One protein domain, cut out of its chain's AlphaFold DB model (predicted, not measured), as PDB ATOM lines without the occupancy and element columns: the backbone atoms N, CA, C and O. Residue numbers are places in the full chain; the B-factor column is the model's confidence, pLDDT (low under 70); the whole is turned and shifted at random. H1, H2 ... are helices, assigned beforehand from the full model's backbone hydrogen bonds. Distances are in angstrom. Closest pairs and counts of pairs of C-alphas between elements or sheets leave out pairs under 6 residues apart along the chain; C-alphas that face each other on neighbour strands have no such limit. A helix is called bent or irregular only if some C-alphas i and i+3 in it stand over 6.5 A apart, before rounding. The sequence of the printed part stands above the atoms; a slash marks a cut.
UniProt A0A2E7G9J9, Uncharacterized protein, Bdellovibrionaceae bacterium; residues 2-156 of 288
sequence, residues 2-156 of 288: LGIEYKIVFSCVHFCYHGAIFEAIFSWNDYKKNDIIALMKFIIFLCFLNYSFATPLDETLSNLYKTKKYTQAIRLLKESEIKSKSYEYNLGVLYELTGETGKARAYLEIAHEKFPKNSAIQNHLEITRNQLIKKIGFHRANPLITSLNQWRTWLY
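What this domain is: This is residues 2 to 156 of the 288 residues of an uncharacterized protein of Bdellovibrionaceae bacterium (UniProt A0A2E7G9J9). A long arm sticks out from a body of five helices, H5 to H9, in which each helix folds back beside the one before it. In the arm, residues 13 to 46, H2 and H3 lead outward and the free part of the longest helix, H4, leads back, with an open gap between the two runs; at the far side of the body, residues 144 to 149 of H11 also stick out. The printed part has 155 residues with eleven named helices, H1 to H11 in that order, and no named strand, and its class is all helix. The whole is loose, with a radius of gyration of the C-alphas of 21.6 A, and elongated, spanning 72 by 38 by 23 A, the arm making much of that length.

Where its parts are: Find C-alpha 30 at (50.392, -11.552, 59.961); from there H4, residues 30 to 49, runs 29.7 A to C-alpha 49 at (33.649, -35.933, 63.139). Look before it for H1, residues 3 to 7, H2, residues 13 to 16, and H3, residues 19 to 25. H1 and H4 are irregular, but only just: C-alphas 4 and 7 are 6.8 A apart, and C-alphas 31 and 34 are 6.9 A apart. H3 is neither bent nor irregular, but only just: C-alphas 20 and 23 are 6.2 A apart. After H4 you will find H5, residues 56 to 66, 15.5 A long; H6, residues 70 to 79, 14.2 A; H7, residues 87 to 97, 15.5 A; H8, residues 101 to 114, 19.9 A; and H9, residues 119 to 136, 25.4 A. H10, residues 138 to 141, comes next, and H11, residues 143 to 154, runs 17.5 A to C-alpha 154 at (8.584, -29.865, 44.890).

How they stand to each other: Start at H7 and H9, the hubs, which touch three helices each. With H8 they form an up and down bundle, each helix running against the one before it. H7 and H8 are a helical hairpin at a shallow tilt of 29 degrees, their closest C-alphas those of Gly 92 and Ala 104, 4.1 A apart. H8 and H9, a hairpin at a shallow tilt of 30 degrees, come closest at the C-alphas of Thr 101 and Thr 128, 6.0 A. H7 and H9 only just touch, with 3 pairs of C-alphas within 8 A, through residues 121 to 128 of H9 alone; they run the same way at a steep tilt of 45 degrees, the closest C-alphas being those of Glu 96 and Thr 128, 6.6 A. H6 and H7 are a hairpin at a shallow tilt of 25 degrees, closest at the C-alphas of Tyr 70 and Leu 94, 6.0 A. H5 and H6, a hairpin at 19 degrees, also a shallow tilt, come closest at the C-alphas of Leu 64 and Ala 73, 5.7 A. The helix packing is mostly aligned, with 4 of 5 pairs at a shallow tilt. H1 is close to H5 but not clearly touching it, the closest C-alphas being those of Ile 4 and Asp 58, 6.2 A; it stands likewise to H7, at Gly 3 and Asn 90, 6.3 A. H10 touches residues 129 to 133 of H9 alone, closest at the C-alphas of Ile 133 and Ala 141, 5.4 A. H10 and H11 meet only through their link, as do H2 and H3. H3 and H4 are apart, and so are H4 and H5. Every O i to N i+4 pair is within hydrogen-bond range in H5, H6, H7, H8 and H9, against 14 of 16 in H4, 6 of 8 in H11, 0 of 1 in H1 and 0 of 3 in H3, where O i to N i+3 gives 1 of 2 in H1 and 1 of 4 in H3; H2 and H10 are too short for an i+4 pair.

The domain as a whole: The two C-alphas farthest apart are those of Asp 30 and Gly 137, 72.1 A. Without the stretches that stand free, the body of 115 residues spans 50 by 37 by 22 A. The printed part has no cut and no long link; the links from H4 to H5 and from H6 to H7 are short, and the others tight. The mean pLDDT of the printed part is 73.6, and residues 2 to 33, 46 to 54 and 138 to 156 are under 70.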
ATOM      1  N   LEU A   2      23.533 -50.346  45.673       69.44
ATOM      2  CA  LEU A   2      23.069 -50.313  47.070       69.44
ATOM      3  C   LEU A   2      23.442 -48.974  47.709       69.44
ATOM      4  O   LEU A   2      24.460 -48.384  47.357       69.44
ATOM      5  N   GLY A   3      22.648 -48.504  48.670       56.69
ATOM      6  CA  GLY A   3      22.819 -47.184  49.280       56.69
ATOM      7  C   GLY A   3      24.005 -47.061  50.233       56.69
ATOM      8  O   GLY A   3      24.059 -46.161  51.063       56.69
ATOM      9  N   ILE A   4      24.965 -47.968  50.114       54.44
ATOM     10  CA  ILE A   4      26.196 -47.999  50.896       54.44
ATOM     11  C   ILE A   4      27.059 -46.762  50.580       54.44
ATOM     12  O   ILE A   4      27.767 -46.265  51.451       54.44
ATOM     13  N   GLU A   5      26.931 -46.190  49.377       44.16
ATOM     14  CA  GLU A   5      27.700 -45.011  48.948       44.16
ATOM     15  C   GLU A   5      27.148 -43.663  49.444       44.16
ATOM     16  O   GLU A   5      27.843 -42.647  49.378       44.16
ATOM     17  N   TYR A   6      25.941 -43.621  50.026       46.16
ATOM     18  CA  TYR A   6      25.343 -42.366  50.521       46.16
ATOM     19  C   TYR A   6      26.076 -41.749  51.721       46.16
ATOM     20  O   TYR A   6      25.734 -40.645  52.144       46.16
ATOM     21  N   LYS A   7      27.097 -42.423  52.260       45.53
ATOM     22  CA  LYS A   7      27.968 -41.876  53.306       45.53
ATOM     23  C   LYS A   7      29.038 -40.913  52.773       45.53
ATOM     24  O   LYS A   7      29.545 -40.125  53.559       45.53
ATOM     25  N   ILE A   8      29.371 -40.936  51.476       40.53
ATOM     26  CA  ILE A   8      30.616 -40.308  50.988       40.53
ATOM     27  C   ILE A   8      30.390 -38.951  50.292       40.53
ATOM     28  O   ILE A   8      31.268 -38.095  50.319       40.53
ATOM     29  N   VAL A   9      29.215 -38.687  49.712       39.97
ATOM     30  CA  VAL A   9      29.099 -37.595  48.716       39.97
ATOM     31  C   VAL A   9      28.534 -36.272  49.262       39.97
ATOM     32  O   VAL A   9      28.801 -35.213  48.698       39.97
ATOM     33  N   PHE A  10      27.801 -36.269  50.380       38.19
ATOM     34  CA  PHE A  10      27.015 -35.079  50.754       38.19
ATOM     35  C   PHE A  10      27.802 -33.927  51.402       38.19
ATOM     36  O   PHE A  10      27.282 -32.816  51.462       38.19
ATOM     37  N   SER A  11      29.045 -34.148  51.849       38.19
ATOM     38  CA  SER A  11      29.799 -33.114  52.583       38.19
ATOM     39  C   SER A  11      30.910 -32.429  51.778       38.19
ATOM     40  O   SER A  11      31.281 -31.308  52.110       38.19
ATOM     41  N   CYS A  12      31.427 -33.043  50.707       33.88
ATOM     42  CA  CYS A  12      32.564 -32.477  49.965       33.88
ATOM     43  C   CYS A  12      32.152 -31.511  48.843       33.88
ATOM     44  O   CYS A  12      32.829 -30.512  48.612       33.88
ATOM     45  N   VAL A  13      31.026 -31.752  48.162       38.47
ATOM     46  CA  VAL A  13      30.685 -31.001  46.937       38.47
ATOM     47  C   VAL A  13      30.230 -29.566  47.234       38.47
ATOM     48  O   VAL A  13      30.513 -28.657  46.457       38.47
ATOM     49  N   HIS A  14      29.610 -29.319  48.391       40.00
ATOM     50  CA  HIS A  14      29.170 -27.968  48.752       40.00
ATOM     51  C   HIS A  14      30.311 -27.066  49.262       40.00
ATOM     52  O   HIS A  14      30.161 -25.845  49.272       40.00
ATOM     53  N   PHE A  15      31.451 -27.654  49.651       40.94
ATOM     54  CA  PHE A  15      32.612 -26.922  50.168       40.94
ATOM     55  C   PHE A  15      33.575 -26.485  49.053       40.94
ATOM     56  O   PHE A  15      34.162 -25.408  49.135       40.94
ATOM     57  N   CYS A  16      33.684 -27.255  47.963       38.41
ATOM     58  CA  CYS A  16      34.546 -26.890  46.834       38.41
ATOM     59  C   CYS A  16      34.046 -25.664  46.052       38.41
ATOM     60  O   CYS A  16      34.863 -24.906  45.538       38.41
ATOM     61  N   TYR A  17      32.734 -25.402  46.018       36.56
ATOM     62  CA  TYR A  17      32.188 -24.242  45.299       36.56
ATOM     63  C   TYR A  17      32.485 -22.888  45.971       36.56
ATOM     64  O   TYR A  17      32.395 -21.852  45.318       36.56
ATOM     65  N   HIS A  18      32.889 -22.879  47.245       42.03
ATOM     66  CA  HIS A  18      33.273 -21.656  47.959       42.03
ATOM     67  C   HIS A  18      34.789 -21.402  48.005       42.03
ATOM     68  O   HIS A  18      35.201 -20.327  48.444       42.03
ATOM     69  N   GLY A  19      35.618 -22.325  47.500       41.91
ATOM     70  CA  GLY A  19      37.078 -22.163  47.468       41.91
ATOM     71  C   GLY A  19      37.553 -21.031  46.549       41.91
ATOM     72  O   GLY A  19      38.499 -20.330  46.882       41.91
ATOM     73  N   ALA A  20      36.846 -20.775  45.444       39.84
ATOM     74  CA  ALA A  20      37.240 -19.753  44.468       39.84
ATOM     75  C   ALA A  20      36.938 -18.305  44.913       39.84
ATOM     76  O   ALA A  20      37.526 -17.366  44.392       39.84
ATOM     77  N   ILE A  21      36.055 -18.105  45.899       43.28
ATOM     78  CA  ILE A  21      35.782 -16.772  46.474       43.28
ATOM     79  C   ILE A  21      36.832 -16.413  47.546       43.28
ATOM     80  O   ILE A  21      37.001 -15.246  47.892       43.28
ATOM     81  N   PHE A  22      37.580 -17.400  48.048       44.66
ATOM     82  CA  PHE A  22      38.483 -17.220  49.184       44.66
ATOM     83  C   PHE A  22      39.867 -16.664  48.814       44.66
ATOM     84  O   PHE A  22      40.500 -16.030  49.656       44.66
ATOM     85  N   GLU A  23      40.320 -16.813  47.564       45.50
ATOM     86  CA  GLU A  23      41.612 -16.253  47.127       45.50
ATOM     87  C   GLU A  23      41.576 -14.732  46.897       45.50
ATOM     88  O   GLU A  23      42.610 -14.076  46.973       45.50
ATOM     89  N   ALA A  24      40.396 -14.126  46.724       42.41
ATOM     90  CA  ALA A  24      40.278 -12.682  46.494       42.41
ATOM     91  C   ALA A  24      40.380 -11.817  47.773       42.41
ATOM     92  O   ALA A  24      40.370 -10.592  47.682       42.41
ATOM     93  N   ILE A  25      40.476 -12.422  48.968       45.44
ATOM     94  CA  ILE A  25      40.451 -11.715  50.269       45.44
ATOM     95  C   ILE A  25      41.826 -11.716  50.980       45.44
ATOM     96  O   ILE A  25      42.000 -11.060  52.007       45.44
ATOM     97  N   PHE A  26      42.850 -12.383  50.438       48.41
ATOM     98  CA  PHE A  26      44.157 -12.512  51.098       48.41
ATOM     99  C   PHE A  26      45.184 -11.464  50.655       48.41
ATOM    100  O   PHE A  26      46.185 -11.747  50.008       48.41
ATOM    101  N   SER A  27      44.959 -10.235  51.109       48.81
ATOM    102  CA  SER A  27      46.017  -9.247  51.329       48.81
ATOM    103  C   SER A  27      45.729  -8.555  52.655       48.81
ATOM    104  O   SER A  27      45.067  -7.524  52.665       48.81
ATOM    105  N   TRP A  28      46.125  -9.161  53.788       44.94
ATOM    106  CA  TRP A  28      46.236  -8.448  55.071       44.94
ATOM    107  C   TRP A  28      46.825  -9.278  56.231       44.94
ATOM    108  O   TRP A  28      46.248 -10.277  56.648       44.94
ATOM    109  N   ASN A  29      47.905  -8.732  56.801       55.06
ATOM    110  CA  ASN A  29      48.365  -8.754  58.198       55.06
ATOM    111  C   ASN A  29      48.621 -10.107  58.913       55.06
ATOM    112  O   ASN A  29      47.702 -10.872  59.215       55.06
ATOM    113  N   ASP A  30      49.879 -10.327  59.319       58.56
ATOM    114  CA  ASP A  30      50.392 -11.552  59.961       58.56
ATOM    115  C   ASP A  30      49.681 -11.943  61.271       58.56
ATOM    116  O   ASP A  30      49.638 -13.122  61.626       58.56
ATOM    117  N   TYR A  31      49.043 -10.993  61.962       52.59
ATOM    118  CA  TYR A  31      48.334 -11.262  63.219       52.59
ATOM    119  C   TYR A  31      47.096 -12.165  63.042       52.59
ATOM    120  O   TYR A  31      46.709 -12.862  63.972       52.59
ATOM    121  N   LYS A  32      46.500 -12.229  61.839       57.91
ATOM    122  CA  LYS A  32      45.339 -13.100  61.554       57.91
ATOM    123  C   LYS A  32      45.718 -14.537  61.185       57.91
ATOM    124  O   LYS A  32      44.844 -15.401  61.120       57.91
ATOM    125  N   LYS A  33      47.003 -14.823  60.951       68.81
ATOM    126  CA  LYS A  33      47.466 -16.123  60.439       68.81
ATOM    127  C   LYS A  33      47.212 -17.268  61.425       68.81
ATOM    128  O   LYS A  33      46.773 -18.338  61.011       68.81
ATOM    129  N   ASN A  34      47.420 -17.039  62.722       74.62
ATOM    130  CA  ASN A  34      47.223 -18.067  63.751       74.62
ATOM    131  C   ASN A  34      45.738 -18.389  63.983       74.62
ATOM    132  O   ASN A  34      45.389 -19.563  64.109       74.62
ATOM    133  N   ASP A  35      44.862 -17.382  63.933       72.31
ATOM    134  CA  ASP A  35      43.409 -17.568  64.045       72.31
ATOM    135  C   ASP A  35      42.843 -18.321  62.836       72.31
ATOM    136  O   ASP A  35      42.001 -19.207  62.985       72.31
ATOM    137  N   ILE A  36      43.362 -18.043  61.634       73.69
ATOM    138  CA  ILE A  36      42.996 -18.777  60.416       73.69
ATOM    139  C   ILE A  36      43.443 -20.238  60.509       73.69
ATOM    140  O   ILE A  36      42.660 -21.131  60.198       73.69
ATOM    141  N   ILE A  37      44.663 -20.513  60.983       75.88
ATOM    142  CA  ILE A  37      45.152 -21.888  61.171       75.88
ATOM    143  C   ILE A  37      44.300 -22.633  62.211       75.88
ATOM    144  O   ILE A  37      43.988 -23.810  62.013       75.88
ATOM    145  N   ALA A  38      43.895 -21.968  63.297       72.75
ATOM    146  CA  ALA A  38      43.010 -22.546  64.306       72.75
ATOM    147  C   ALA A  38      41.616 -22.857  63.735       72.75
ATOM    148  O   ALA A  38      41.111 -23.965  63.924       72.75
ATOM    149  N   LEU A  39      41.036 -21.934  62.961       71.81
ATOM    150  CA  LEU A  39      39.763 -22.131  62.266       71.81
ATOM    151  C   LEU A  39      39.846 -23.285  61.257       71.81
ATOM    152  O   LEU A  39      38.950 -24.123  61.200       71.81
ATOM    153  N   MET A  40      40.942 -23.383  60.500       77.88
ATOM    154  CA  MET A  40      41.148 -24.452  59.520       77.88
ATOM    155  C   MET A  40      41.278 -25.819  60.200       77.88
ATOM    156  O   MET A  40      40.645 -26.781  59.769       77.88
ATOM    157  N   LYS A  41      42.030 -25.907  61.306       80.75
ATOM    158  CA  LYS A  41      42.119 -27.124  62.129       80.75
ATOM    159  C   LYS A  41      40.758 -27.512  62.709       80.75
ATOM    160  O   LYS A  41      40.428 -28.693  62.716       80.75
ATOM    161  N   PHE A  42      39.958 -26.537  63.139       74.69
ATOM    162  CA  PHE A  42      38.607 -26.769  63.650       74.69
ATOM    163  C   PHE A  42      37.644 -27.256  62.559       74.69
ATOM    164  O   PHE A  42      36.906 -28.210  62.783       74.69
ATOM    165  N   ILE A  43      37.696 -26.682  61.353       74.00
ATOM    166  CA  ILE A  43      36.901 -27.140  60.202       74.00
ATOM    167  C   ILE A  43      37.309 -28.561  59.796       74.00
ATOM    168  O   ILE A  43      36.444 -29.410  59.611       74.00
ATOM    169  N   ILE A  44      38.611 -28.856  59.722       77.31
ATOM    170  CA  ILE A  44      39.107 -30.209  59.429       77.31
ATOM    171  C   ILE A  44      38.636 -31.193  60.509       77.31
ATOM    172  O   ILE A  44      38.137 -32.266  60.179       77.31
ATOM    173  N   PHE A  45      38.711 -30.817  61.787       77.69
ATOM    174  CA  PHE A  45      38.211 -31.622  62.902       77.69
ATOM    175  C   PHE A  45      36.696 -31.879  62.808       77.69
ATOM    176  O   PHE A  45      36.259 -33.021  62.947       77.69
ATOM    177  N   LEU A  46      35.893 -30.862  62.474       66.12
ATOM    178  CA  LEU A  46      34.453 -31.009  62.234       66.12
ATOM    179  C   LEU A  46      34.144 -31.901  61.019       66.12
ATOM    180  O   LEU A  46      33.176 -32.663  61.051       66.12
ATOM    181  N   CYS A  47      34.966 -31.858  59.970       67.25
ATOM    182  CA  CYS A  47      34.852 -32.765  58.828       67.25
ATOM    183  C   CYS A  47      35.173 -34.217  59.221       67.25
ATOM    184  O   CYS A  47      34.447 -35.126  58.819       67.25
ATOM    185  N   PHE A  48      36.194 -34.443  60.056       68.88
ATOM    186  CA  PHE A  48      36.529 -35.776  60.575       68.88
ATOM    187  C   PHE A  48      35.440 -36.346  61.492       68.88
ATOM    188  O   PHE A  48      35.151 -37.538  61.418       68.88
ATOM    189  N   LEU A  49      34.772 -35.507  62.291       58.53
ATOM    190  CA  LEU A  49      33.649 -35.933  63.139       58.53
ATOM    191  C   LEU A  49      32.422 -36.408  62.343       58.53
ATOM    192  O   LEU A  49      31.594 -37.142  62.879       58.53
ATOM    193  N   ASN A  50      32.302 -36.028  61.069       50.19
ATOM    194  CA  ASN A  50      31.208 -36.459  60.196       50.19
ATOM    195  C   ASN A  50      31.560 -37.678  59.328       50.19
ATOM    196  O   ASN A  50      30.712 -38.144  58.558       50.19
ATOM    197  N   TYR A  51      32.772 -38.230  59.454       56.81
ATOM    198  CA  TYR A  51      33.171 -39.405  58.689       56.81
ATOM    199  C   TYR A  51      32.451 -40.648  59.221       56.81
ATOM    200  O   TYR A  51      32.816 -41.250  60.230       56.81
ATOM    201  N   SER A  52      31.370 -41.026  58.545       56.56
ATOM    202  CA  SER A  52      30.646 -42.251  58.861       56.56
ATOM    203  C   SER A  52      31.425 -43.444  58.315       56.56
ATOM    204  O   SER A  52      31.414 -43.685  57.110       56.56
ATOM    205  N   PHE A  53      32.063 -44.218  59.191       59.91
ATOM    206  CA  PHE A  53      32.675 -45.487  58.801       59.91
ATOM    207  C   PHE A  53      31.622 -46.435  58.202       59.91
ATOM    208  O   PHE A  53      30.465 -46.502  58.650       59.91
ATOM    209  N   ALA A  54      32.004 -47.148  57.142       61.66
ATOM    210  CA  ALA A  54      31.220 -48.264  56.635       61.66
ATOM    211  C   ALA A  54      31.120 -49.316  57.745       61.66
ATOM    212  O   ALA A  54      32.115 -49.648  58.386       61.66
ATOM    213  N   THR A  55      29.907 -49.786  58.023       71.31
ATOM    214  CA  THR A  55      29.725 -50.831  59.034       71.31
ATOM    215  C   THR A  55      30.070 -52.191  58.417       71.31
ATOM    216  O   THR A  55      29.896 -52.359  57.210       71.31
ATOM    217  N   PRO A  56      30.503 -53.194  59.200       78.00
ATOM    218  CA  PRO A  56      30.733 -54.552  58.682       78.00
ATOM    219  C   PRO A  56      29.478 -55.161  58.018       78.00
ATOM    220  O   PRO A  56      29.571 -55.979  57.099       78.00
ATOM    221  N   LEU A  57      28.283 -54.709  58.422       82.94
ATOM    222  CA  LEU A  57      27.020 -55.043  57.760       82.94
ATOM    223  C   LEU A  57      26.957 -54.508  56.317       82.94
ATOM    224  O   LEU A  57      26.488 -55.205  55.422       82.94
ATOM    225  N   ASP A  58      27.447 -53.290  56.074       83.31
ATOM    226  CA  ASP A  58      27.440 -52.674  54.745       83.31
ATOM    227  C   ASP A  58      28.341 -53.460  53.768       83.31
ATOM    228  O   ASP A  58      27.978 -53.675  52.611       83.31
ATOM    229  N   GLU A  59      29.495 -53.948  54.234       85.94
ATOM    230  CA  GLU A  59      30.435 -54.723  53.416       85.94
ATOM    231  C   GLU A  59      29.888 -56.110  53.051       85.94
ATOM    232  O   GLU A  59      29.864 -56.491  51.876       85.94
ATOM    233  N   THR A  60      29.383 -56.846  54.045       89.12
ATOM    234  CA  THR A  60      28.766 -58.166  53.831       89.12
ATOM    235  C   THR A  60      27.562 -58.074  52.895       89.12
ATOM    236  O   THR A  60      27.437 -58.875  51.963       89.12
ATOM    237  N   LEU A  61      26.726 -57.046  53.058       90.00
ATOM    238  CA  LEU A  61      25.604 -56.770  52.167       90.00
ATOM    239  C   LEU A  61      26.064 -56.462  50.732       90.00
ATOM    240  O   LEU A  61      25.488 -56.985  49.774       90.00
ATOM    241  N   SER A  62      27.118 -55.653  50.574       90.19
ATOM    242  CA  SER A  62      27.723 -55.353  49.269       90.19
ATOM    243  C   SER A  62      28.187 -56.625  48.562       90.19
ATOM    244  O   SER A  62      27.923 -56.814  47.372       90.19
ATOM    245  N   ASN A  63      28.834 -57.532  49.295       93.44
ATOM    246  CA  ASN A  63      29.316 -58.795  48.749       93.44
ATOM    247  C   ASN A  63      28.156 -59.709  48.316       93.44
ATOM    248  O   ASN A  63      28.146 -60.216  47.192       93.44
ATOM    249  N   LEU A  64      27.124 -59.864  49.152       94.06
ATOM    250  CA  LEU A  64      25.931 -60.644  48.797       94.06
ATOM    251  C   LEU A  64      25.220 -60.079  47.561       94.06
ATOM    252  O   LEU A  64      24.773 -60.835  46.699       94.06
ATOM    253  N   TYR A  65      25.171 -58.754  47.427       92.81
ATOM    254  CA  TYR A  65      24.612 -58.094  46.251       92.81
ATOM    255  C   TYR A  65      25.444 -58.343  44.989       92.81
ATOM    256  O   TYR A  65      24.891 -58.728  43.957       92.81
ATOM    257  N   LYS A  66      26.772 -58.174  45.064       93.62
ATOM    258  CA  LYS A  66      27.697 -58.427  43.942       93.62
ATOM    259  C   LYS A  66      27.656 -59.886  43.488       93.62
ATOM    260  O   LYS A  66      27.679 -60.160  42.293       93.62
ATOM    261  N   THR A  67      27.518 -60.813  44.434       96.31
ATOM    262  CA  THR A  67      27.384 -62.256  44.176       96.31
ATOM    263  C   THR A  67      25.957 -62.691  43.818       96.31
ATOM    264  O   THR A  67      25.708 -63.884  43.662       96.31
ATOM    265  N   LYS A  68      25.018 -61.744  43.658       95.44
ATOM    266  CA  LYS A  68      23.604 -61.972  43.298       95.44
ATOM    267  C   LYS A  68      22.820 -62.858  44.279       95.44
ATOM    268  O   LYS A  68      21.770 -63.399  43.940       95.44
ATOM    269  N   LYS A  69      23.281 -62.985  45.525       96.75
ATOM    270  CA  LYS A  69      22.613 -63.743  46.595       96.75
ATOM    271  C   LYS A  69      21.557 -62.880  47.299       96.75
ATOM    272  O   LYS A  69      21.646 -62.605  48.495       96.75
ATOM    273  N   TYR A  70      20.549 -62.428  46.551       95.94
ATOM    274  CA  TYR A  70      19.589 -61.418  47.021       95.94
ATOM    275  C   TYR A  70      18.718 -61.883  48.193       95.94
ATOM    276  O   TYR A  70      18.470 -61.115  49.115       95.94
ATOM    277  N   THR A  71      18.299 -63.147  48.214       95.69
ATOM    278  CA  THR A  71      17.492 -63.705  49.316       95.69
ATOM    279  C   THR A  71      18.257 -63.714  50.640       95.69
ATOM    280  O   THR A  71      17.707 -63.353  51.679       95.69
ATOM    281  N   GLN A  72      19.550 -64.049  50.597       95.38
ATOM    282  CA  GLN A  72      20.439 -63.986  51.758       95.38
ATOM    283  C   GLN A  72      20.660 -62.538  52.204       95.38
ATOM    284  O   GLN A  72      20.620 -62.263  53.398       95.38
ATOM    285  N   ALA A  73      20.813 -61.606  51.259       94.25
ATOM    286  CA  ALA A  73      20.932 -60.179  51.558       94.25
ATOM    287  C   ALA A  73      19.678 -59.622  52.261       94.25
ATOM    288  O   ALA A  73      19.794 -58.879  53.233       94.25
ATOM    289  N   ILE A  74      18.480 -60.017  51.811       94.94
ATOM    290  CA  ILE A  74      17.207 -59.638  52.447       94.94
ATOM    291  C   ILE A  74      17.134 -60.195  53.870       94.94
ATOM    292  O   ILE A  74      16.744 -59.472  54.788       94.94
ATOM    293  N   ARG A  75      17.506 -61.467  54.059       94.94
ATOM    294  CA  ARG A  75      17.520 -62.112  55.375       94.94
ATOM    295  C   ARG A  75      18.478 -61.398  56.331       94.94
ATOM    296  O   ARG A  75      18.047 -60.996  57.403       94.94
ATOM    297  N   LEU A  76      19.713 -61.151  55.890       92.94
ATOM    298  CA  LEU A  76      20.731 -60.429  56.655       92.94
ATOM    299  C   LEU A  76      20.238 -59.042  57.091       92.94
ATOM    300  O   LEU A  76      20.366 -58.681  58.257       92.94
ATOM    301  N   LEU A  77      19.629 -58.278  56.179       91.69
ATOM    302  CA  LEU A  77      19.056 -56.972  56.512       91.69
ATOM    303  C   LEU A  77      17.926 -57.082  57.538       91.69
ATOM    304  O   LEU A  77      17.878 -56.294  58.476       91.69
ATOM    305  N   LYS A  78      17.006 -58.038  57.382       91.31
ATOM    306  CA  LYS A  78      15.882 -58.212  58.315       91.31
ATOM    307  C   LYS A  78      16.314 -58.653  59.710       91.31
ATOM    308  O   LYS A  78      15.702 -58.213  60.674       91.31
ATOM    309  N   GLU A  79      17.317 -59.520  59.792       91.12
ATOM    310  CA  GLU A  79      17.854 -60.039  61.055       91.12
ATOM    311  C   GLU A  79      18.789 -59.034  61.743       91.12
ATOM    312  O   GLU A  79      19.012 -59.131  62.946       91.12
ATOM    313  N   SER A  80      19.311 -58.043  61.013       87.06
ATOM    314  CA  SER A  80      20.140 -56.997  61.611       87.06
ATOM    315  C   SER A  80      19.330 -56.090  62.550       87.06
ATOM    316  O   SER A  80      18.332 -55.485  62.154       87.06
ATOM    317  N   GLU A  81      19.790 -55.948  63.794       78.19
ATOM    318  CA  GLU A  81      19.214 -54.998  64.762       78.19
ATOM    319  C   GLU A  81      19.486 -53.540  64.356       78.19
ATOM    320  O   GLU A  81      18.708 -52.627  64.650       78.19
ATOM    321  N   ILE A  82      20.582 -53.316  63.625       74.75
ATOM    322  CA  ILE A  82      21.016 -51.997  63.171       74.75
ATOM    323  C   ILE A  82      20.328 -51.661  61.849       74.75
ATOM    324  O   ILE A  82      20.792 -52.008  60.762       74.75
ATOM    325  N   LYS A  83      19.236 -50.897  61.930       76.75
ATOM    326  CA  LYS A  83      18.591 -50.319  60.746       76.75
ATOM    327  C   LYS A  83      19.406 -49.130  60.247       76.75
ATOM    328  O   LYS A  83      19.367 -48.043  60.824       76.75
ATOM    329  N   SER A  84      20.167 -49.336  59.173       76.06
ATOM    330  CA  SER A  84      20.920 -48.257  58.532       76.06
ATOM    331  C   SER A  84      19.981 -47.191  57.944       76.06
ATOM    332  O   SER A  84      18.819 -47.459  57.638       76.06
ATOM    333  N   LYS A  85      20.485 -45.967  57.728       73.94
ATOM    334  CA  LYS A  85      19.709 -44.880  57.089       73.94
ATOM    335  C   LYS A  85      19.161 -45.261  55.706       73.94
ATOM    336  O   LYS A  85      18.189 -44.665  55.257       73.94
ATOM    337  N   SER A  86      19.779 -46.239  55.044       85.38
ATOM    338  CA  SER A  86      19.397 -46.742  53.720       85.38
ATOM    339  C   SER A  86      18.691 -48.099  53.775       85.38
ATOM    340  O   SER A  86      18.578 -48.756  52.744       85.38
ATOM    341  N   TYR A  87      18.224 -48.526  54.953       90.69
ATOM    342  CA  TYR A  87      17.561 -49.813  55.159       90.69
ATOM    343  C   TYR A  87      16.385 -50.019  54.198       90.69
ATOM    344  O   TYR A  87      16.343 -51.024  53.486       90.69
ATOM    345  N   GLU A  88      15.466 -49.051  54.118       92.19
ATOM    346  CA  GLU A  88      14.287 -49.171  53.258       92.19
ATOM    347  C   GLU A  88      14.661 -49.150  51.776       92.19
ATOM    348  O   GLU A  88      14.170 -49.972  51.011       92.19
ATOM    349  N   TYR A  89      15.599 -48.289  51.377       93.88
ATOM    350  CA  TYR A  89      16.089 -48.266  49.997       93.88
ATOM    351  C   TYR A  89      16.712 -49.610  49.597       93.88
ATOM    352  O   TYR A  89      16.372 -50.165  48.555       93.88
ATOM    353  N   ASN A  90      17.588 -50.159  50.443       94.44
ATOM    354  CA  ASN A  90      18.281 -51.413  50.163       94.44
ATOM    355  C   ASN A  90      17.301 -52.586  50.059       94.44
ATOM    356  O   ASN A  90      17.402 -53.373  49.120       94.44
ATOM    357  N   LEU A  91      16.329 -52.691  50.974       94.94
ATOM    358  CA  LEU A  91      15.280 -53.706  50.871       94.94
ATOM    359  C   LEU A  91      14.433 -53.522  49.614       94.94
ATOM    360  O   LEU A  91      14.172 -54.500  48.923       94.94
ATOM    361  N   GLY A  92      14.049 -52.286  49.294       95.12
ATOM    362  CA  GLY A  92      13.295 -51.962  48.088       95.12
ATOM    363  C   GLY A  92      13.978 -52.464  46.816       95.12
ATOM    364  O   GLY A  92      13.374 -53.215  46.052       95.12
ATOM    365  N   VAL A  93      15.265 -52.146  46.649       95.75
ATOM    366  CA  VAL A  93      16.078 -52.606  45.509       95.75
ATOM    367  C   VAL A  93      16.223 -54.130  45.490       95.75
ATOM    368  O   VAL A  93      16.139 -54.751  44.434       95.75
ATOM    369  N   LEU A  94      16.425 -54.775  46.642       96.38
ATOM    370  CA  LEU A  94      16.547 -56.237  46.696       96.38
ATOM    371  C   LEU A  94      15.228 -56.949  46.354       96.38
ATOM    372  O   LEU A  94      15.245 -57.978  45.674       96.38
ATOM    373  N   TYR A  95      14.087 -56.408  46.782       96.44
ATOM    374  CA  TYR A  95      12.775 -56.931  46.395       96.44
ATOM    375  C   TYR A  95      12.470 -56.707  44.914       96.44
ATOM    376  O   TYR A  95      11.870 -57.568  44.276       96.44
ATOM    377  N   GLU A  96      12.925 -55.591  44.343       96.00
ATOM    378  CA  GLU A  96      12.828 -55.343  42.903       96.00
ATOM    379  C   GLU A  96      13.592 -56.421  42.123       96.00
ATOM    380  O   GLU A  96      13.040 -57.053  41.223       96.00
ATOM    381  N   LEU A  97      14.834 -56.707  42.533       95.00
ATOM    382  CA  LEU A  97      15.703 -57.701  41.892       95.00
ATOM    383  C   LEU A  97      15.208 -59.145  42.038       95.00
ATOM    384  O   LEU A  97      15.508 -59.985  41.192       95.00
ATOM    385  N   THR A  98      14.452 -59.446  43.094       95.44
ATOM    386  CA  THR A  98      13.825 -60.765  43.308       95.44
ATOM    387  C   THR A  98      12.440 -60.882  42.663       95.44
ATOM    388  O   THR A  98      11.844 -61.955  42.677       95.44
ATOM    389  N   GLY A  99      11.929 -59.806  42.052       93.31
ATOM    390  CA  GLY A  99      10.635 -59.785  41.368       93.31
ATOM    391  C   GLY A  99       9.431 -59.572  42.291       93.31
ATOM    392  O   GLY A  99       8.292 -59.561  41.807       93.31
ATOM    393  N   GLU A 100       9.650 -59.340  43.586       94.50
ATOM    394  CA  GLU A 100       8.631 -59.003  44.588       94.50
ATOM    395  C   GLU A 100       8.233 -57.517  44.487       94.50
ATOM    396  O   GLU A 100       8.377 -56.719  45.414       94.50
ATOM    397  N   THR A 101       7.703 -57.138  43.324       92.81
ATOM    398  CA  THR A 101       7.441 -55.747  42.907       92.81
ATOM    399  C   THR A 101       6.555 -54.947  43.865       92.81
ATOM    400  O   THR A 101       6.724 -53.737  43.990       92.81
ATOM    401  N   GLY A 102       5.613 -55.599  44.552       91.00
ATOM    402  CA  GLY A 102       4.755 -54.937  45.539       91.00
ATOM    403  C   GLY A 102       5.528 -54.469  46.773       91.00
ATOM    404  O   GLY A 102       5.455 -53.296  47.139       91.00
ATOM    405  N   LYS A 103       6.350 -55.356  47.353       94.69
ATOM    406  CA  LYS A 103       7.246 -55.017  48.471       94.69
ATOM    407  C   LYS A 103       8.291 -54.003  48.048       94.69
ATOM    408  O   LYS A 103       8.535 -53.051  48.782       94.69
ATOM    409  N   ALA A 104       8.863 -54.184  46.857       95.56
ATOM    410  CA  ALA A 104       9.814 -53.242  46.283       95.56
ATOM    411  C   ALA A 104       9.240 -51.821  46.278       95.56
ATOM    412  O   ALA A 104       9.841 -50.917  46.853       95.56
ATOM    413  N   ARG A 105       8.023 -51.649  45.737       93.38
ATOM    414  CA  ARG A 105       7.338 -50.353  45.707       93.38
ATOM    415  C   ARG A 105       7.141 -49.804  47.114       93.38
ATOM    416  O   ARG A 105       7.528 -48.673  47.365       93.38
ATOM    417  N   ALA A 106       6.596 -50.601  48.030       92.44
ATOM    418  CA  ALA A 106       6.318 -50.162  49.395       92.44
ATOM    419  C   ALA A 106       7.569 -49.611  50.110       92.44
ATOM    420  O   ALA A 106       7.538 -48.516  50.670       92.44
ATOM    421  N   TYR A 107       8.690 -50.334  50.048       94.31
ATOM    422  CA  TYR A 107       9.943 -49.905  50.671       94.31
ATOM    423  C   TYR A 107      10.598 -48.716  49.954       94.31
ATOM    424  O   TYR A 107      11.130 -47.822  50.614       94.31
ATOM    425  N   LEU A 108      10.552 -48.679  48.620       94.31
ATOM    426  CA  LEU A 108      11.105 -47.569  47.846       94.31
ATOM    427  C   LEU A 108      10.313 -46.268  48.036       94.31
ATOM    428  O   LEU A 108      10.928 -45.209  48.096       94.31
ATOM    429  N   GLU A 109       8.984 -46.327  48.175       91.44
ATOM    430  CA  GLU A 109       8.162 -45.139  48.456       91.44
ATOM    431  C   GLU A 109       8.503 -44.573  49.843       91.44
ATOM    432  O   GLU A 109       8.734 -43.376  49.981       91.44
ATOM    433  N   ILE A 110       8.680 -45.428  50.858       89.69
ATOM    434  CA  ILE A 110       9.136 -44.979  52.187       89.69
ATOM    435  C   ILE A 110      10.547 -44.390  52.127       89.69
ATOM    436  O   ILE A 110      10.842 -43.381  52.771       89.69
ATOM    437  N   ALA A 111      11.446 -44.994  51.349       91.19
ATOM    438  CA  ALA A 111      12.770 -44.426  51.135       91.19
ATOM    439  C   ALA A 111      12.691 -43.053  50.442       91.19
ATOM    440  O   ALA A 111      13.443 -42.144  50.794       91.19
ATOM    441  N   HIS A 112      11.772 -42.889  49.488       90.19
ATOM    442  CA  HIS A 112      11.537 -41.637  48.778       90.19
ATOM    443  C   HIS A 112      10.969 -40.554  49.691       90.19
ATOM    444  O   HIS A 112      11.398 -39.410  49.608       90.19
ATOM    445  N   GLU A 113      10.085 -40.908  50.621       84.00
ATOM    446  CA  GLU A 113       9.586 -39.979  51.639       84.00
ATOM    447  C   GLU A 113      10.719 -39.426  52.514       84.00
ATOM    448  O   GLU A 113      10.742 -38.236  52.826       84.00
ATOM    449  N   LYS A 114      11.706 -40.265  52.861       84.00
ATOM    450  CA  LYS A 114      12.892 -39.834  53.619       84.00
ATOM    451  C   LYS A 114      13.883 -39.030  52.772       84.00
ATOM    452  O   LYS A 114      14.514 -38.103  53.278       84.00
ATOM    453  N   PHE A 115      14.048 -39.390  51.499       85.12
ATOM    454  CA  PHE A 115      15.044 -38.812  50.591       85.12
ATOM    455  C   PHE A 115      14.422 -38.455  49.226       85.12
ATOM    456  O   PHE A 115      14.767 -39.050  48.200       85.12
ATOM    457  N   PRO A 116      13.542 -37.440  49.173       82.25
ATOM    458  CA  PRO A 116      12.700 -37.144  48.006       82.25
ATOM    459  C   PRO A 116      13.496 -36.723  46.767       82.25
ATOM    460  O   PRO A 116      13.075 -36.955  45.636       82.25
ATOM    461  N   LYS A 117      14.674 -36.121  46.963       81.50
ATOM    462  CA  LYS A 117      15.536 -35.608  45.885       81.50
ATOM    463  C   LYS A 117      16.545 -36.630  45.358       81.50
ATOM    464  O   LYS A 117      17.389 -36.287  44.538       81.50
ATOM    465  N   ASN A 118      16.506 -37.867  45.848       85.25
ATOM    466  CA  ASN A 118      17.451 -38.892  45.435       85.25
ATOM    467  C   ASN A 118      17.033 -39.505  44.089       85.25
ATOM    468  O   ASN A 118      16.043 -40.236  44.013       85.25
ATOM    469  N   SER A 119      17.819 -39.239  43.045       88.56
ATOM    470  CA  SER A 119      17.575 -39.744  41.690       88.56
ATOM    471  C   SER A 119      17.610 -41.271  41.602       88.56
ATOM    472  O   SER A 119      16.823 -41.852  40.865       88.56
ATOM    473  N   ALA A 120      18.449 -41.954  42.386       90.31
ATOM    474  CA  ALA A 120      18.505 -43.414  42.364       90.31
ATOM    475  C   ALA A 120      17.207 -44.041  42.893       90.31
ATOM    476  O   ALA A 120      16.708 -45.001  42.310       90.31
ATOM    477  N   ILE A 121      16.627 -43.473  43.957       91.88
ATOM    478  CA  ILE A 121      15.326 -43.918  44.481       91.88
ATOM    479  C   ILE A 121      14.230 -43.690  43.437       91.88
ATOM    480  O   ILE A 121      13.422 -44.584  43.199       91.88
ATOM    481  N   GLN A 122      14.221 -42.519  42.795       90.75
ATOM    482  CA  GLN A 122      13.245 -42.184  41.756       90.75
ATOM    483  C   GLN A 122      13.335 -43.145  40.561       90.75
ATOM    484  O   GLN A 122      12.308 -43.670  40.136       90.75
ATOM    485  N   ASN A 123      14.547 -43.454  40.093       93.62
ATOM    486  CA  ASN A 123      14.773 -44.402  39.000       93.62
ATOM    487  C   ASN A 123      14.257 -45.806  39.353       93.62
ATOM    488  O   ASN A 123      13.527 -46.419  38.576       93.62
ATOM    489  N   HIS A 124      14.590 -46.308  40.545       94.38
ATOM    490  CA  HIS A 124      14.116 -47.615  41.010       94.38
ATOM    491  C   HIS A 124      12.590 -47.646  41.204       94.38
ATOM    492  O   HIS A 124      11.935 -48.635  40.862       94.38
ATOM    493  N   LEU A 125      11.985 -46.551  41.680       93.19
ATOM    494  CA  LEU A 125      10.529 -46.415  41.750       93.19
ATOM    495  C   LEU A 125       9.880 -46.449  40.373       93.19
ATOM    496  O   LEU A 125       8.857 -47.107  40.208       93.19
ATOM    497  N   GLU A 126      10.449 -45.760  39.389       91.88
ATOM    498  CA  GLU A 126       9.931 -45.752  38.025       91.88
ATOM    499  C   GLU A 126       9.968 -47.155  37.409       91.88
ATOM    500  O   GLU A 126       8.948 -47.641  36.909       91.88
ATOM    501  N   ILE A 127      11.101 -47.855  37.533       93.94
ATOM    502  CA  ILE A 127      11.242 -49.245  37.082       93.94
ATOM    503  C   ILE A 127      10.198 -50.130  37.772       93.94
ATOM    504  O   ILE A 127       9.453 -50.854  37.103       93.94
ATOM    505  N   THR A 128      10.086 -50.028  39.095       93.50
ATOM    506  CA  THR A 128       9.151 -50.832  39.888       93.50
ATOM    507  C   THR A 128       7.692 -50.544  39.523       93.50
ATOM    508  O   THR A 128       6.894 -51.474  39.385       93.50
ATOM    509  N   ARG A 129       7.320 -49.274  39.313       89.50
ATOM    510  CA  ARG A 129       5.969 -48.878  38.876       89.50
ATOM    511  C   ARG A 129       5.650 -49.451  37.501       89.50
ATOM    512  O   ARG A 129       4.576 -50.022  37.330       89.50
ATOM    513  N   ASN A 130       6.586 -49.386  36.560       90.06
ATOM    514  CA  ASN A 130       6.413 -49.952  35.223       90.06
ATOM    515  C   ASN A 130       6.254 -51.479  35.264       90.06
ATOM    516  O   ASN A 130       5.393 -52.034  34.578       90.06
ATOM    517  N   GLN A 131       7.031 -52.170  36.102       91.44
ATOM    518  CA  GLN A 131       6.870 -53.608  36.323       91.44
ATOM    519  C   GLN A 131       5.515 -53.942  36.961       91.44
ATOM    520  O   GLN A 131       4.867 -54.909  36.560       91.44
ATOM    521  N   LEU A 132       5.057 -53.138  37.925       87.75
ATOM    522  CA  LEU A 132       3.763 -53.330  38.569       87.75
ATOM    523  C   LEU A 132       2.612 -53.103  37.578       87.75
ATOM    524  O   LEU A 132       1.739 -53.960  37.476       87.75
ATOM    525  N   ILE A 133       2.647 -52.023  36.786       86.25
ATOM    526  CA  ILE A 133       1.671 -51.739  35.716       86.25
ATOM    527  C   ILE A 133       1.557 -52.926  34.758       86.25
ATOM    528  O   ILE A 133       0.446 -53.329  34.423       86.25
ATOM    529  N   LYS A 134       2.686 -53.526  34.360       86.81
ATOM    530  CA  LYS A 134       2.690 -54.719  33.501       86.81
ATOM    531  C   LYS A 134       2.020 -55.934  34.156       86.81
ATOM    532  O   LYS A 134       1.403 -56.718  33.448       86.81
ATOM    533  N   LYS A 135       2.124 -56.095  35.481       85.56
ATOM    534  CA  LYS A 135       1.553 -57.241  36.215       85.56
ATOM    535  C   LYS A 135       0.066 -57.089  36.546       85.56
ATOM    536  O   LYS A 135      -0.672 -58.057  36.418       85.56
ATOM    537  N   ILE A 136      -0.365 -55.914  37.016       81.88
ATOM    538  CA  ILE A 136      -1.737 -55.700  37.524       81.88
ATOM    539  C   ILE A 136      -2.601 -54.805  36.624       81.88
ATOM    540  O   ILE A 136      -3.795 -54.663  36.876       81.88
ATOM    541  N   GLY A 137      -2.030 -54.213  35.573       78.00
ATOM    542  CA  GLY A 137      -2.708 -53.288  34.666       78.00
ATOM    543  C   GLY A 137      -2.669 -51.824  35.129       78.00
ATOM    544  O   GLY A 137      -2.598 -51.513  36.320       78.00
ATOM    545  N   PHE A 138      -2.743 -50.900  34.164       68.06
ATOM    546  CA  PHE A 138      -2.583 -49.452  34.376       68.06
ATOM    547  C   PHE A 138      -3.594 -48.859  35.370       68.06
ATOM    548  O   PHE A 138      -3.205 -48.136  36.286       68.06
ATOM    549  N   HIS A 139      -4.877 -49.219  35.253       62.44
ATOM    550  CA  HIS A 139      -5.933 -48.701  36.133       62.44
ATOM    551  C   HIS A 139      -5.765 -49.108  37.601       62.44
ATOM    552  O   HIS A 139      -6.239 -48.405  38.486       62.44
ATOM    553  N   ARG A 140      -5.066 -50.215  37.877       65.00
ATOM    554  CA  ARG A 140      -4.858 -50.725  39.242       65.00
ATOM    555  C   ARG A 140      -3.546 -50.247  39.865       65.00
ATOM    556  O   ARG A 140      -3.414 -50.247  41.082       65.00
ATOM    557  N   ALA A 141      -2.585 -49.812  39.051       59.00
ATOM    558  CA  ALA A 141      -1.285 -49.328  39.520       59.00
ATOM    559  C   ALA A 141      -1.294 -47.865  40.019       59.00
ATOM    560  O   ALA A 141      -0.345 -47.447  40.689       59.00
ATOM    561  N   ASN A 142      -2.382 -47.135  39.756       59.72
ATOM    562  CA  ASN A 142      -2.705 -45.791  40.253       59.72
ATOM    563  C   ASN A 142      -1.638 -44.693  39.967       59.72
ATOM    564  O   ASN A 142      -1.035 -44.153  40.896       59.72
ATOM    565  N   PRO A 143      -1.382 -44.347  38.689       48.91
ATOM    566  CA  PRO A 143      -0.345 -43.380  38.292       48.91
ATOM    567  C   PRO A 143      -0.731 -41.896  38.468       48.91
ATOM    568  O   PRO A 143       0.144 -41.034  38.554       48.91
ATOM    569  N   LEU A 144      -2.023 -41.558  38.556       44.12
ATOM    570  CA  LEU A 144      -2.461 -40.153  38.624       44.12
ATOM    571  C   LEU A 144      -2.213 -39.506  39.997       44.12
ATOM    572  O   LEU A 144      -1.872 -38.327  40.074       44.12
ATOM    573  N   ILE A 145      -2.284 -40.289  41.077       50.78
ATOM    574  CA  ILE A 145      -1.978 -39.818  42.439       50.78
ATOM    575  C   ILE A 145      -0.474 -39.512  42.582       50.78
ATOM    576  O   ILE A 145      -0.091 -38.592  43.304       50.78
ATOM    577  N   THR A 146       0.397 -40.215  41.844       51.69
ATOM    578  CA  THR A 146       1.848 -39.988  41.911       51.69
ATOM    579  C   THR A 146       2.295 -38.680  41.261       51.69
ATOM    580  O   THR A 146       3.186 -38.038  41.812       51.69
ATOM    581  N   SER A 147       1.670 -38.234  40.163       45.81
ATOM    582  CA  SER A 147       2.033 -36.950  39.542       45.81
ATOM    583  C   SER A 147       1.647 -35.764  40.420       45.81
ATOM    584  O   SER A 147       2.489 -34.907  40.645       45.81
ATOM    585  N   LEU A 148       0.443 -35.730  41.002       48.12
ATOM    586  CA  LEU A 148       0.054 -34.652  41.929       48.12
ATOM    587  C   LEU A 148       0.937 -34.623  43.188       48.12
ATOM    588  O   LEU A 148       1.358 -33.553  43.630       48.12
ATOM    589  N   ASN A 149       1.315 -35.793  43.713       52.00
ATOM    590  CA  ASN A 149       2.264 -35.878  44.825       52.00
ATOM    591  C   ASN A 149       3.679 -35.399  44.455       52.00
ATOM    592  O   ASN A 149       4.401 -34.925  45.328       52.00
ATOM    593  N   GLN A 150       4.078 -35.461  43.182       49.66
ATOM    594  CA  GLN A 150       5.375 -34.963  42.714       49.66
ATOM    595  C   GLN A 150       5.455 -33.427  42.749       49.66
ATOM    596  O   GLN A 150       6.484 -32.866  43.120       49.66
ATOM    597  N   TRP A 151       4.347 -32.736  42.457       47.62
ATOM    598  CA  TRP A 151       4.240 -31.286  42.667       47.62
ATOM    599  C   TRP A 151       4.249 -30.947  44.163       47.62
ATOM    600  O   TRP A 151       4.915 -29.999  44.579       47.62
ATOM    601  N   ARG A 152       3.604 -31.779  44.995       50.44
ATOM    602  CA  ARG A 152       3.629 -31.647  46.460       50.44
ATOM    603  C   ARG A 152       5.042 -31.770  47.041       50.44
ATOM    604  O   ARG A 152       5.386 -31.038  47.962       50.44
ATOM    605  N   THR A 153       5.881 -32.666  46.515       56.22
ATOM    606  CA  THR A 153       7.277 -32.811  46.972       56.22
ATOM    607  C   THR A 153       8.212 -31.745  46.407       56.22
ATOM    608  O   THR A 153       9.254 -31.484  47.000       56.22
ATOM    609  N   TRP A 154       7.871 -31.080  45.303       51.06
ATOM    610  CA  TRP A 154       8.584 -29.865  44.890       51.06
ATOM    611  C   TRP A 154       8.274 -28.690  45.822       51.06
ATOM    612  O   TRP A 154       9.153 -27.886  46.120       51.06
ATOM    613  N   LEU A 155       7.050 -28.644  46.344       54.16
ATOM    614  CA  LEU A 155       6.543 -27.626  47.260       54.16
ATOM    615  C   LEU A 155       6.699 -28.064  48.729       54.16
ATOM    616  O   LEU A 155       5.734 -28.057  49.491       54.16
ATOM    617  N   TYR A 156       7.905 -28.472  49.153       56.22
ATOM    618  CA  TYR A 156       8.111 -28.939  50.533       56.22
ATOM    619  C   TYR A 156       7.654 -27.871  51.553       56.22
ATOM    620  O   TYR A 156       8.105 -26.721  51.464       56.22
TER     621      TYR A 156